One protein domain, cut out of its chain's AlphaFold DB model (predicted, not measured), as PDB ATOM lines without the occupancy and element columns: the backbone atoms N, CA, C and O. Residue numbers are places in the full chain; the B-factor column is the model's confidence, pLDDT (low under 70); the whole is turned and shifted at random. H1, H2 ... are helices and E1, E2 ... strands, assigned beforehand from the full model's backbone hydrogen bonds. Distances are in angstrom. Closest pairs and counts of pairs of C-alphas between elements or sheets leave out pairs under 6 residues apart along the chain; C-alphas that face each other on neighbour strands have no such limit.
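Overview. This is residues 323 to 396 of the 683 residues of an uncharacterized protein of Rhabditophanes sp. KR3021 (UniProt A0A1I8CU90). Two helices, H1 and H3, lie at opposite ends of the domain, with a small core of short strand pairings round E1 between them. Residues 354 to 369, a loop that holds the short helix H2, make a third corner. The printed part has 74 residues with three named helices and one named strand, in the order H1, H2, E1, H3; under half of the residues are in these elements, and the class is mostly helix. The whole is compact, with a radius of gyration of the C-alphas of 12.1 A and spans of 33 by 26 by 18 A.

Arrangement. H1, residues 334 to 345, and E1, residues 371 to 373, are only just apart, at 8.5 A. E1 pairs with no named strand, but residues 347 to 348 pair parallel with its residues 371 to 372, and residues 380 to 381 pair antiparallel with its residues 372 to 373. H2, residues 361 to 364, is apart from H1 and E1. Before it, residues 355 to 356 pair antiparallel with residues 359 to 360. H3, residues 384 to 395, comes closest to E1 at the C-alphas of Phe 372 and Arg 384, 6.2 A apart. H3 is apart from H1 and H2. In H1 and H3 every O i to N i+4 pair is within hydrogen-bond range; H2 is too short for such a pair, and its one O i to N i+3 pair is not within range.

Along the chain. H1 begins at C-alpha 334 (28.418, -7.711, 5.052) and is 15.1 A long. H2 is 5.3 A long. E1, 6.6 A long, begins at C-alpha 371 (43.609, -11.501, -4.175). H3, 15.6 A long, ends at C-alpha 395 (45.810, -19.959, 12.617).

Size, cuts and confidence. The two C-alphas farthest apart, those of Cys 332 and Val 393, are 33.3 A apart. The printed part has no cut. The link from H1 to H2, residues 346 to 360, is long. The mean pLDDT of the printed part is 79.6; residues 351 to 360 and 362 to 369 are under 70.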
ATOM      1  N   TYR A 323      32.293  -1.581   7.172       85.88
ATOM      2  CA  TYR A 323      33.162  -0.701   6.381       85.88
ATOM      3  C   TYR A 323      34.293  -1.469   5.686       85.88
ATOM      4  O   TYR A 323      34.757  -2.514   6.140       85.88
ATOM      5  N   CYS A 324      34.740  -0.959   4.538       87.50
ATOM      6  CA  CYS A 324      35.868  -1.536   3.818       87.50
ATOM      7  C   CYS A 324      37.201  -1.015   4.354       87.50
ATOM      8  O   CYS A 324      37.523   0.152   4.171       87.50
ATOM      9  N   ASN A 325      38.041  -1.893   4.902       84.00
ATOM     10  CA  ASN A 325      39.368  -1.530   5.422       84.00
ATOM     11  C   ASN A 325      40.353  -0.951   4.377       84.00
ATOM     12  O   ASN A 325      41.443  -0.539   4.754       84.00
ATOM     13  N   MET A 326      40.012  -0.938   3.080       83.19
ATOM     14  CA  MET A 326      40.908  -0.485   1.999       83.19
ATOM     15  C   MET A 326      40.569   0.913   1.469       83.19
ATOM     16  O   MET A 326      41.475   1.684   1.181       83.19
ATOM     17  N   CYS A 327      39.282   1.259   1.369       85.62
ATOM     18  CA  CYS A 327      38.816   2.591   0.951       85.62
ATOM     19  C   CYS A 327      37.951   3.303   2.007       85.62
ATOM     20  O   CYS A 327      37.359   4.337   1.724       85.62
ATOM     21  N   GLN A 328      37.821   2.719   3.203       85.56
ATOM     22  CA  GLN A 328      37.021   3.199   4.342       85.56
ATOM     23  C   GLN A 328      35.524   3.414   4.038       85.56
ATOM     24  O   GLN A 328      34.784   3.983   4.838       85.56
ATOM     25  N   LYS A 329      35.035   2.894   2.904       86.44
ATOM     26  CA  LYS A 329      33.634   3.006   2.499       86.44
ATOM     27  C   LYS A 329      32.732   2.202   3.436       86.44
ATOM     28  O   LYS A 329      32.789   0.971   3.437       86.44
ATOM     29  N   LYS A 330      31.862   2.894   4.177       87.62
ATOM     30  CA  LYS A 330      30.730   2.280   4.884       87.62
ATOM     31  C   LYS A 330      29.740   1.688   3.872       87.62
ATOM     32  O   LYS A 330      29.433   2.307   2.848       87.62
ATOM     33  N   VAL A 331      29.245   0.489   4.154       85.69
ATOM     34  CA  VAL A 331      28.185  -0.192   3.403       85.69
ATOM     35  C   VAL A 331      27.178  -0.814   4.370       85.69
ATOM     36  O   VAL A 331      27.510  -1.204   5.483       85.69
ATOM     37  N   CYS A 332      25.923  -0.919   3.946       78.25
ATOM     38  CA  CYS A 332      24.805  -1.270   4.824       78.25
ATOM     39  C   CYS A 332      24.733  -2.749   5.255       78.25
ATOM     40  O   CYS A 332      23.899  -3.091   6.086       78.25
ATOM     41  N   ASN A 333      25.555  -3.651   4.698       85.56
ATOM     42  CA  ASN A 333      25.567  -5.072   5.079       85.56
ATOM     43  C   ASN A 333      26.893  -5.755   4.677       85.56
ATOM     44  O   ASN A 333      27.494  -5.409   3.656       85.56
ATOM     45  N   LYS A 334      27.298  -6.813   5.397       81.44
ATOM     46  CA  LYS A 334      28.418  -7.711   5.052       81.44
ATOM     47  C   LYS A 334      28.302  -8.311   3.638       81.44
ATOM     48  O   LYS A 334      29.322  -8.568   3.000       81.44
ATOM     49  N   TYR A 335      27.089  -8.509   3.106       83.06
ATOM     50  CA  TYR A 335      26.886  -8.917   1.702       83.06
ATOM     51  C   TYR A 335      27.348  -7.846   0.701       83.06
ATOM     52  O   TYR A 335      28.077  -8.152  -0.248       83.06
ATOM     53  N   PHE A 336      26.986  -6.582   0.943       86.75
ATOM     54  CA  PHE A 336      27.475  -5.461   0.144       86.75
ATOM     55  C   PHE A 336      28.976  -5.263   0.332       86.75
ATOM     56  O   PHE A 336      29.641  -4.947  -0.644       86.75
ATOM     57  N   LEU A 337      29.530  -5.532   1.521       87.44
ATOM     58  CA  LEU A 337      30.974  -5.453   1.768       87.44
ATOM     59  C   LEU A 337      31.761  -6.473   0.937       87.44
ATOM     60  O   LEU A 337      32.720  -6.096   0.273       87.44
ATOM     61  N   ARG A 338      31.317  -7.737   0.899       86.50
ATOM     62  CA  ARG A 338      31.913  -8.778   0.039       86.50
ATOM     63  C   ARG A 338      31.837  -8.407  -1.441       86.50
ATOM     64  O   ARG A 338      32.840  -8.461  -2.143       86.50
ATOM     65  N   THR A 339      30.662  -7.970  -1.901       85.50
ATOM     66  CA  THR A 339      30.452  -7.563  -3.303       85.50
ATOM     67  C   THR A 339      31.287  -6.333  -3.667       85.50
ATOM     68  O   THR A 339      31.859  -6.271  -4.753       85.50
ATOM     69  N   HIS A 340      31.397  -5.365  -2.757       90.00
ATOM     70  CA  HIS A 340      32.235  -4.179  -2.901       90.00
ATOM     71  C   HIS A 340      33.720  -4.551  -2.969       90.00
ATOM     72  O   HIS A 340      34.411  -4.090  -3.870       90.00
ATOM     73  N   MET A 341      34.205  -5.412  -2.072       85.75
ATOM     74  CA  MET A 341      35.601  -5.846  -2.071       85.75
ATOM     75  C   MET A 341      35.973  -6.635  -3.328       85.75
ATOM     76  O   MET A 341      37.025  -6.369  -3.905       85.75
ATOM     77  N   LEU A 342      35.089  -7.505  -3.824       86.69
ATOM     78  CA  LEU A 342      35.312  -8.189  -5.096       86.69
ATOM     79  C   LEU A 342      35.325  -7.203  -6.276       86.69
ATOM     80  O   LEU A 342      36.266  -7.203  -7.064       86.69
ATOM     81  N   LYS A 343      34.317  -6.326  -6.395       83.62
ATOM     82  CA  LYS A 343      34.183  -5.434  -7.563       83.62
ATOM     83  C   LYS A 343      35.177  -4.269  -7.585       83.62
ATOM     84  O   LYS A 343      35.615  -3.890  -8.664       83.62
ATOM     85  N   MET A 344      35.506  -3.689  -6.430       82.44
ATOM     86  CA  MET A 344      36.336  -2.476  -6.327       82.44
ATOM     87  C   MET A 344      37.792  -2.766  -5.952       82.44
ATOM     88  O   MET A 344      38.673  -2.007  -6.335       82.44
ATOM     89  N   HIS A 345      38.054  -3.847  -5.210       86.31
ATOM     90  CA  HIS A 345      39.404  -4.192  -4.746       86.31
ATOM     91  C   HIS A 345      39.934  -5.510  -5.313       86.31
ATOM     92  O   HIS A 345      41.091  -5.828  -5.069       86.31
ATOM     93  N   ARG A 346      39.120  -6.271  -6.064       85.81
ATOM     94  CA  ARG A 346      39.458  -7.626  -6.539       85.81
ATOM     95  C   ARG A 346      39.837  -8.576  -5.388       85.81
ATOM     96  O   ARG A 346      40.635  -9.486  -5.576       85.81
ATOM     97  N   VAL A 347      39.246  -8.363  -4.202       85.44
ATOM     98  CA  VAL A 347      39.501  -9.161  -2.991       85.44
ATOM     99  C   VAL A 347      38.339 -10.109  -2.690       85.44
ATOM    100  O   VAL A 347      37.218  -9.660  -2.436       85.44
ATOM    101  N   VAL A 348      38.624 -11.409  -2.620       84.38
ATOM    102  CA  VAL A 348      37.711 -12.449  -2.118       84.38
ATOM    103  C   VAL A 348      37.976 -12.698  -0.626       84.38
ATOM    104  O   VAL A 348      39.125 -12.796  -0.202       84.38
ATOM    105  N   ILE A 349      36.910 -12.782   0.181       78.25
ATOM    106  CA  ILE A 349      36.976 -13.028   1.642       78.25
ATOM    107  C   ILE A 349      36.479 -14.435   2.005       78.25
ATOM    108  O   ILE A 349      37.010 -15.088   2.897       78.25
ATOM    109  N   ASP A 350      35.423 -14.902   1.331       74.31
ATOM    110  CA  ASP A 350      34.793 -16.192   1.615       74.31
ATOM    111  C   ASP A 350      35.432 -17.272   0.725       74.31
ATOM    112  O   ASP A 350      34.989 -17.513  -0.392       74.31
ATOM    113  N   GLU A 351      36.448 -17.945   1.256       65.06
ATOM    114  CA  GLU A 351      37.173 -19.078   0.651       65.06
ATOM    115  C   GLU A 351      36.266 -20.164   0.036       65.06
ATOM    116  O   GLU A 351      36.550 -20.688  -1.035       65.06
ATOM    117  N   HIS A 352      35.134 -20.445   0.690       62.16
ATOM    118  CA  HIS A 352      34.186 -21.504   0.332       62.16
ATOM    119  C   HIS A 352      33.087 -21.069  -0.656       62.16
ATOM    120  O   HIS A 352      32.155 -21.833  -0.905       62.16
ATOM    121  N   LYS A 353      33.125 -19.835  -1.180       64.94
ATOM    122  CA  LYS A 353      32.120 -19.338  -2.133       64.94
ATOM    123  C   LYS A 353      32.738 -19.110  -3.497       64.94
ATOM    124  O   LYS A 353      33.307 -18.058  -3.762       64.94
ATOM    125  N   THR A 354      32.541 -20.098  -4.361       59.75
ATOM    126  CA  THR A 354      32.899 -20.021  -5.777       59.75
ATOM    127  C   THR A 354      32.139 -18.892  -6.467       59.75
ATOM    128  O   THR A 354      32.753 -18.132  -7.198       59.75
ATOM    129  N   THR A 355      30.859 -18.668  -6.149       63.12
ATOM    130  CA  THR A 355      30.073 -17.563  -6.720       63.12
ATOM    131  C   THR A 355      29.811 -16.420  -5.734       63.12
ATOM    132  O   THR A 355      29.352 -16.613  -4.605       63.12
ATOM    133  N   ILE A 356      30.064 -15.182  -6.177       67.69
ATOM    134  CA  ILE A 356      29.744 -13.951  -5.437       67.69
ATOM    135  C   ILE A 356      29.090 -12.960  -6.403       67.69
ATOM    136  O   ILE A 356      29.708 -12.520  -7.368       67.69
ATOM    137  N   ALA A 357      27.837 -12.578  -6.130       62.28
ATOM    138  CA  ALA A 357      27.067 -11.630  -6.948       62.28
ATOM    139  C   ALA A 357      27.052 -11.975  -8.458       62.28
ATOM    140  O   ALA A 357      27.227 -11.094  -9.301       62.28
ATOM    141  N   ASN A 358      26.829 -13.260  -8.764       65.06
ATOM    142  CA  ASN A 358      26.789 -13.869 -10.103       65.06
ATOM    143  C   ASN A 358      28.121 -13.868 -10.881       65.06
ATOM    144  O   ASN A 358      28.116 -14.132 -12.079       65.06
ATOM    145  N   ILE A 359      29.250 -13.607 -10.216       65.88
ATOM    146  CA  ILE A 359      30.599 -13.808 -10.765       65.88
ATOM    147  C   ILE A 359      31.133 -15.133 -10.214       65.88
ATOM    148  O   ILE A 359      31.068 -15.342  -8.997       65.88
ATOM    149  N   ASP A 360      31.642 -16.008 -11.084       69.38
ATOM    150  CA  ASP A 360      32.380 -17.203 -10.671       69.38
ATOM    151  C   ASP A 360      33.851 -16.841 -10.427       69.38
ATOM    152  O   ASP A 360      34.576 -16.376 -11.302       69.38
ATOM    153  N   THR A 361      34.289 -17.021  -9.188       70.19
ATOM    154  CA  THR A 361      35.658 -16.746  -8.749       70.19
ATOM    155  C   THR A 361      36.638 -17.838  -9.167       70.19
ATOM    156  O   THR A 361      37.834 -17.611  -9.037       70.19
ATOM    157  N   LEU A 362      36.169 -18.990  -9.670       64.81
ATOM    158  CA  LEU A 362      37.030 -20.051 -10.207       64.81
ATOM    159  C   LEU A 362      37.502 -19.762 -11.638       64.81
ATOM    160  O   LEU A 362      38.656 -20.030 -11.964       64.81
ATOM    161  N   SER A 363      36.642 -19.202 -12.499       58.03
ATOM    162  CA  SER A 363      37.046 -18.815 -13.860       58.03
ATOM    163  C   SER A 363      38.040 -17.656 -13.832       58.03
ATOM    164  O   SER A 363      39.053 -17.672 -14.536       58.03
ATOM    165  N   ASP A 364      37.772 -16.670 -12.977       58.69
ATOM    166  CA  ASP A 364      38.469 -15.386 -12.988       58.69
ATOM    167  C   ASP A 364      39.870 -15.448 -12.358       58.69
ATOM    168  O   ASP A 364      40.724 -14.650 -12.739       58.69
ATOM    169  N   GLU A 365      40.159 -16.419 -11.478       63.16
ATOM    170  CA  GLU A 365      41.504 -16.649 -10.903       63.16
ATOM    171  C   GLU A 365      42.592 -16.878 -11.959       63.16
ATOM    172  O   GLU A 365      43.755 -16.553 -11.734       63.16
ATOM    173  N   SER A 366      42.219 -17.443 -13.107       59.72
ATOM    174  CA  SER A 366      43.158 -17.783 -14.181       59.72
ATOM    175  C   SER A 366      43.494 -16.612 -15.113       59.72
ATOM    176  O   SER A 366      44.468 -16.693 -15.858       59.72
ATOM    177  N   ASN A 367      42.700 -15.534 -15.090       57.22
ATOM    178  CA  ASN A 367      42.768 -14.455 -16.085       57.22
ATOM    179  C   ASN A 367      42.834 -13.040 -15.483       57.22
ATOM    180  O   ASN A 367      43.345 -12.127 -16.131       57.22
ATOM    181  N   LEU A 368      42.340 -12.828 -14.261       61.38
ATOM    182  CA  LEU A 368      42.427 -11.554 -13.548       61.38
ATOM    183  C   LEU A 368      43.148 -11.755 -12.213       61.38
ATOM    184  O   LEU A 368      42.852 -12.687 -11.476       61.38
ATOM    185  N   GLY A 369      44.046 -10.822 -11.873       69.81
ATOM    186  CA  GLY A 369      44.779 -10.798 -10.602       69.81
ATOM    187  C   GLY A 369      43.874 -10.542  -9.395       69.81
ATOM    188  O   GLY A 369      43.857  -9.442  -8.841       69.81
ATOM    189  N   LEU A 370      43.095 -11.552  -9.017       82.75
ATOM    190  CA  LEU A 370      42.353 -11.617  -7.768       82.75
ATOM    191  C   LEU A 370      43.328 -11.757  -6.596       82.75
ATOM    192  O   LEU A 370      44.416 -12.312  -6.720       82.75
ATOM    193  N   SER A 371      42.914 -11.262  -5.436       82.50
ATOM    194  CA  SER A 371      43.609 -11.501  -4.175       82.50
ATOM    195  C   SER A 371      42.640 -12.033  -3.127       82.50
ATOM    196  O   SER A 371      41.437 -11.766  -3.153       82.50
ATOM    197  N   PHE A 372      43.161 -12.815  -2.197       87.31
ATOM    198  CA  PHE A 372      42.395 -13.511  -1.174       87.31
ATOM    199  C   PHE A 372      42.751 -12.923   0.183       87.31
ATOM    200  O   PHE A 372      43.922 -12.914   0.555       87.31
ATOM    201  N   ARG A 373      41.772 -12.397   0.929       86.88
ATOM    202  CA  ARG A 373      42.030 -11.832   2.261       86.88
ATOM    203  C   ARG A 373      41.635 -12.802   3.361       86.88
ATOM    204  O   ARG A 373      40.469 -13.176   3.461       86.88
ATOM    205  N   CYS A 374      42.587 -13.110   4.239       87.38
ATOM    206  CA  CYS A 374      42.320 -13.837   5.471       87.38
ATOM    207  C   CYS A 374      41.361 -13.054   6.372       87.38
ATOM    208  O   CYS A 374      41.577 -11.882   6.681       87.38
ATOM    209  N   ASP A 375      40.296 -13.719   6.809       83.12
ATOM    210  CA  ASP A 375      39.241 -13.168   7.653       83.12
ATOM    211  C   ASP A 375      39.635 -13.045   9.135       83.12
ATOM    212  O   ASP A 375      38.935 -12.376   9.891       83.12
ATOM    213  N   ILE A 376      40.781 -13.615   9.526       84.00
ATOM    214  CA  ILE A 376      41.309 -13.589  10.898       84.00
ATOM    215  C   ILE A 376      42.370 -12.490  11.056       84.00
ATOM    216  O   ILE A 376      42.236 -11.625  11.916       84.00
ATOM    217  N   CYS A 377      43.405 -12.477  10.208       85.25
ATOM    218  CA  CYS A 377      44.530 -11.535  10.317       85.25
ATOM    219  C   CYS A 377      44.535 -10.395   9.279       85.25
ATOM    220  O   CYS A 377      45.429  -9.552   9.304       85.25
ATOM    221  N   MET A 378      43.566 -10.357   8.355       84.31
ATOM    222  CA  MET A 378      43.455  -9.364   7.273       84.31
ATOM    223  C   MET A 378      44.620  -9.333   6.257       84.31
ATOM    224  O   MET A 378      44.690  -8.403   5.450       84.31
ATOM    225  N   VAL A 379      45.502 -10.336   6.234       84.81
ATOM    226  CA  VAL A 379      46.556 -10.457   5.208       84.81
ATOM    227  C   VAL A 379      45.934 -10.764   3.841       84.81
ATOM    228  O   VAL A 379      45.055 -11.620   3.737       84.81
ATOM    229  N   ASN A 380      46.392 -10.057   2.804       85.12
ATOM    230  CA  ASN A 380      46.076 -10.353   1.405       85.12
ATOM    231  C   ASN A 380      47.095 -11.359   0.850       85.12
ATOM    232  O   ASN A 380      48.296 -11.200   1.065       85.12
ATOM    233  N   LEU A 381      46.603 -12.340   0.105       87.62
ATOM    234  CA  LEU A 381      47.336 -13.448  -0.504       87.62
ATOM    235  C   LEU A 381      46.977 -13.510  -1.996       87.62
ATOM    236  O   LEU A 381      45.963 -12.946  -2.412       87.62
ATOM    237  N   THR A 382      47.808 -14.146  -2.816       84.12
ATOM    238  CA  THR A 382      47.672 -14.136  -4.283       84.12
ATOM    239  C   THR A 382      46.862 -15.314  -4.826       84.12
ATOM    240  O   THR A 382      46.326 -15.232  -5.925       84.12
ATOM    241  N   SER A 383      46.704 -16.381  -4.039       84.81
ATOM    242  CA  SER A 383      45.970 -17.594  -4.419       84.81
ATOM    243  C   SER A 383      45.022 -18.065  -3.312       84.81
ATOM    244  O   SER A 383      45.299 -17.881  -2.124       84.81
ATOM    245  N   ARG A 384      43.926 -18.751  -3.678       83.38
ATOM    246  CA  ARG A 384      43.083 -19.459  -2.702       83.38
ATOM    247  C   ARG A 384      43.880 -20.533  -1.949       83.38
ATOM    248  O   ARG A 384      43.653 -20.706  -0.758       83.38
ATOM    249  N   ASN A 385      44.848 -21.190  -2.592       84.44
ATOM    250  CA  ASN A 385      45.682 -22.210  -1.943       84.44
ATOM    251  C   ASN A 385      46.597 -21.596  -0.872       84.44
ATOM    252  O   ASN A 385      46.687 -22.135   0.228       84.44
ATOM    253  N   GLU A 386      47.187 -20.427  -1.149       86.69
ATOM    254  CA  GLU A 386      47.946 -19.665  -0.148       86.69
ATOM    255  C   GLU A 386      47.063 -19.271   1.043       86.69
ATOM    256  O   GLU A 386      47.535 -19.282   2.174       86.69
ATOM    257  N   LEU A 387      45.777 -18.956   0.824       87.06
ATOM    258  CA  LEU A 387      44.832 -18.674   1.911       87.06
ATOM    259  C   LEU A 387      44.547 -19.904   2.785       87.06
ATOM    260  O   LEU A 387      44.504 -19.767   4.009       87.06
ATOM    261  N   VAL A 388      44.381 -21.082   2.177       86.44
ATOM    262  CA  VAL A 388      44.196 -22.353   2.902       86.44
ATOM    263  C   VAL A 388      45.438 -22.653   3.751       86.44
ATOM    264  O   VAL A 388      45.326 -22.891   4.954       86.44
ATOM    265  N   GLU A 389      46.627 -22.591   3.144       86.75
ATOM    266  CA  GLU A 389      47.909 -22.848   3.812       86.75
ATOM    267  C   GLU A 389      48.172 -21.840   4.936       86.75
ATOM    268  O   GLU A 389      48.475 -22.223   6.064       86.75
ATOM    269  N   HIS A 390      47.954 -20.552   4.676       89.06
ATOM    270  CA  HIS A 390      48.068 -19.494   5.673       89.06
ATOM    271  C   HIS A 390      47.149 -19.733   6.885       89.06
ATOM    272  O   HIS A 390      47.586 -19.579   8.024       89.06
ATOM    273  N   LYS A 391      45.893 -20.153   6.676       85.44
ATOM    274  CA  LYS A 391      44.978 -20.501   7.778       85.44
ATOM    275  C   LYS A 391      45.410 -21.757   8.535       85.44
ATOM    276  O   LYS A 391      45.234 -21.818   9.753       85.44
ATOM    277  N   ALA A 392      45.989 -22.736   7.846       87.75
ATOM    278  CA  ALA A 392      46.532 -23.928   8.485       87.75
ATOM    279  C   ALA A 392      47.755 -23.591   9.360       87.75
ATOM    280  O   ALA A 392      47.803 -24.014  10.511       87.75
ATOM    281  N   VAL A 393      48.698 -22.790   8.853       89.00
ATOM    282  CA  VAL A 393      49.978 -22.481   9.518       89.00
ATOM    283  C   VAL A 393      49.840 -21.388  10.585       89.00
ATOM    284  O   VAL A 393      50.183 -21.608  11.744       89.00
ATOM    285  N   GLU A 394      49.301 -20.218  10.236       85.19
ATOM    286  CA  GLU A 394      49.259 -19.052  11.137       85.19
ATOM    287  C   GLU A 394      48.077 -19.100  12.118       85.19
ATOM    288  O   GLU A 394      48.070 -18.403  13.137       85.19
ATOM    289  N   HIS A 395      47.043 -19.897  11.821       86.62
ATOM    290  CA  HIS A 395      45.810 -19.959  12.617       86.62
ATOM    291  C   HIS A 395      45.456 -21.366  13.122       86.62
ATOM    292  O   HIS A 395      44.495 -21.499  13.878       86.62
ATOM    293  N   ASN A 396      46.252 -22.394  12.795       82.00
ATOM    294  CA  ASN A 396      46.036 -23.791  13.207       82.00
ATOM    295  C   ASN A 396      44.633 -24.326  12.843       82.00
ATOM    296  O   ASN A 396      44.059 -25.149  13.559       82.00
TER     297      ASN A 396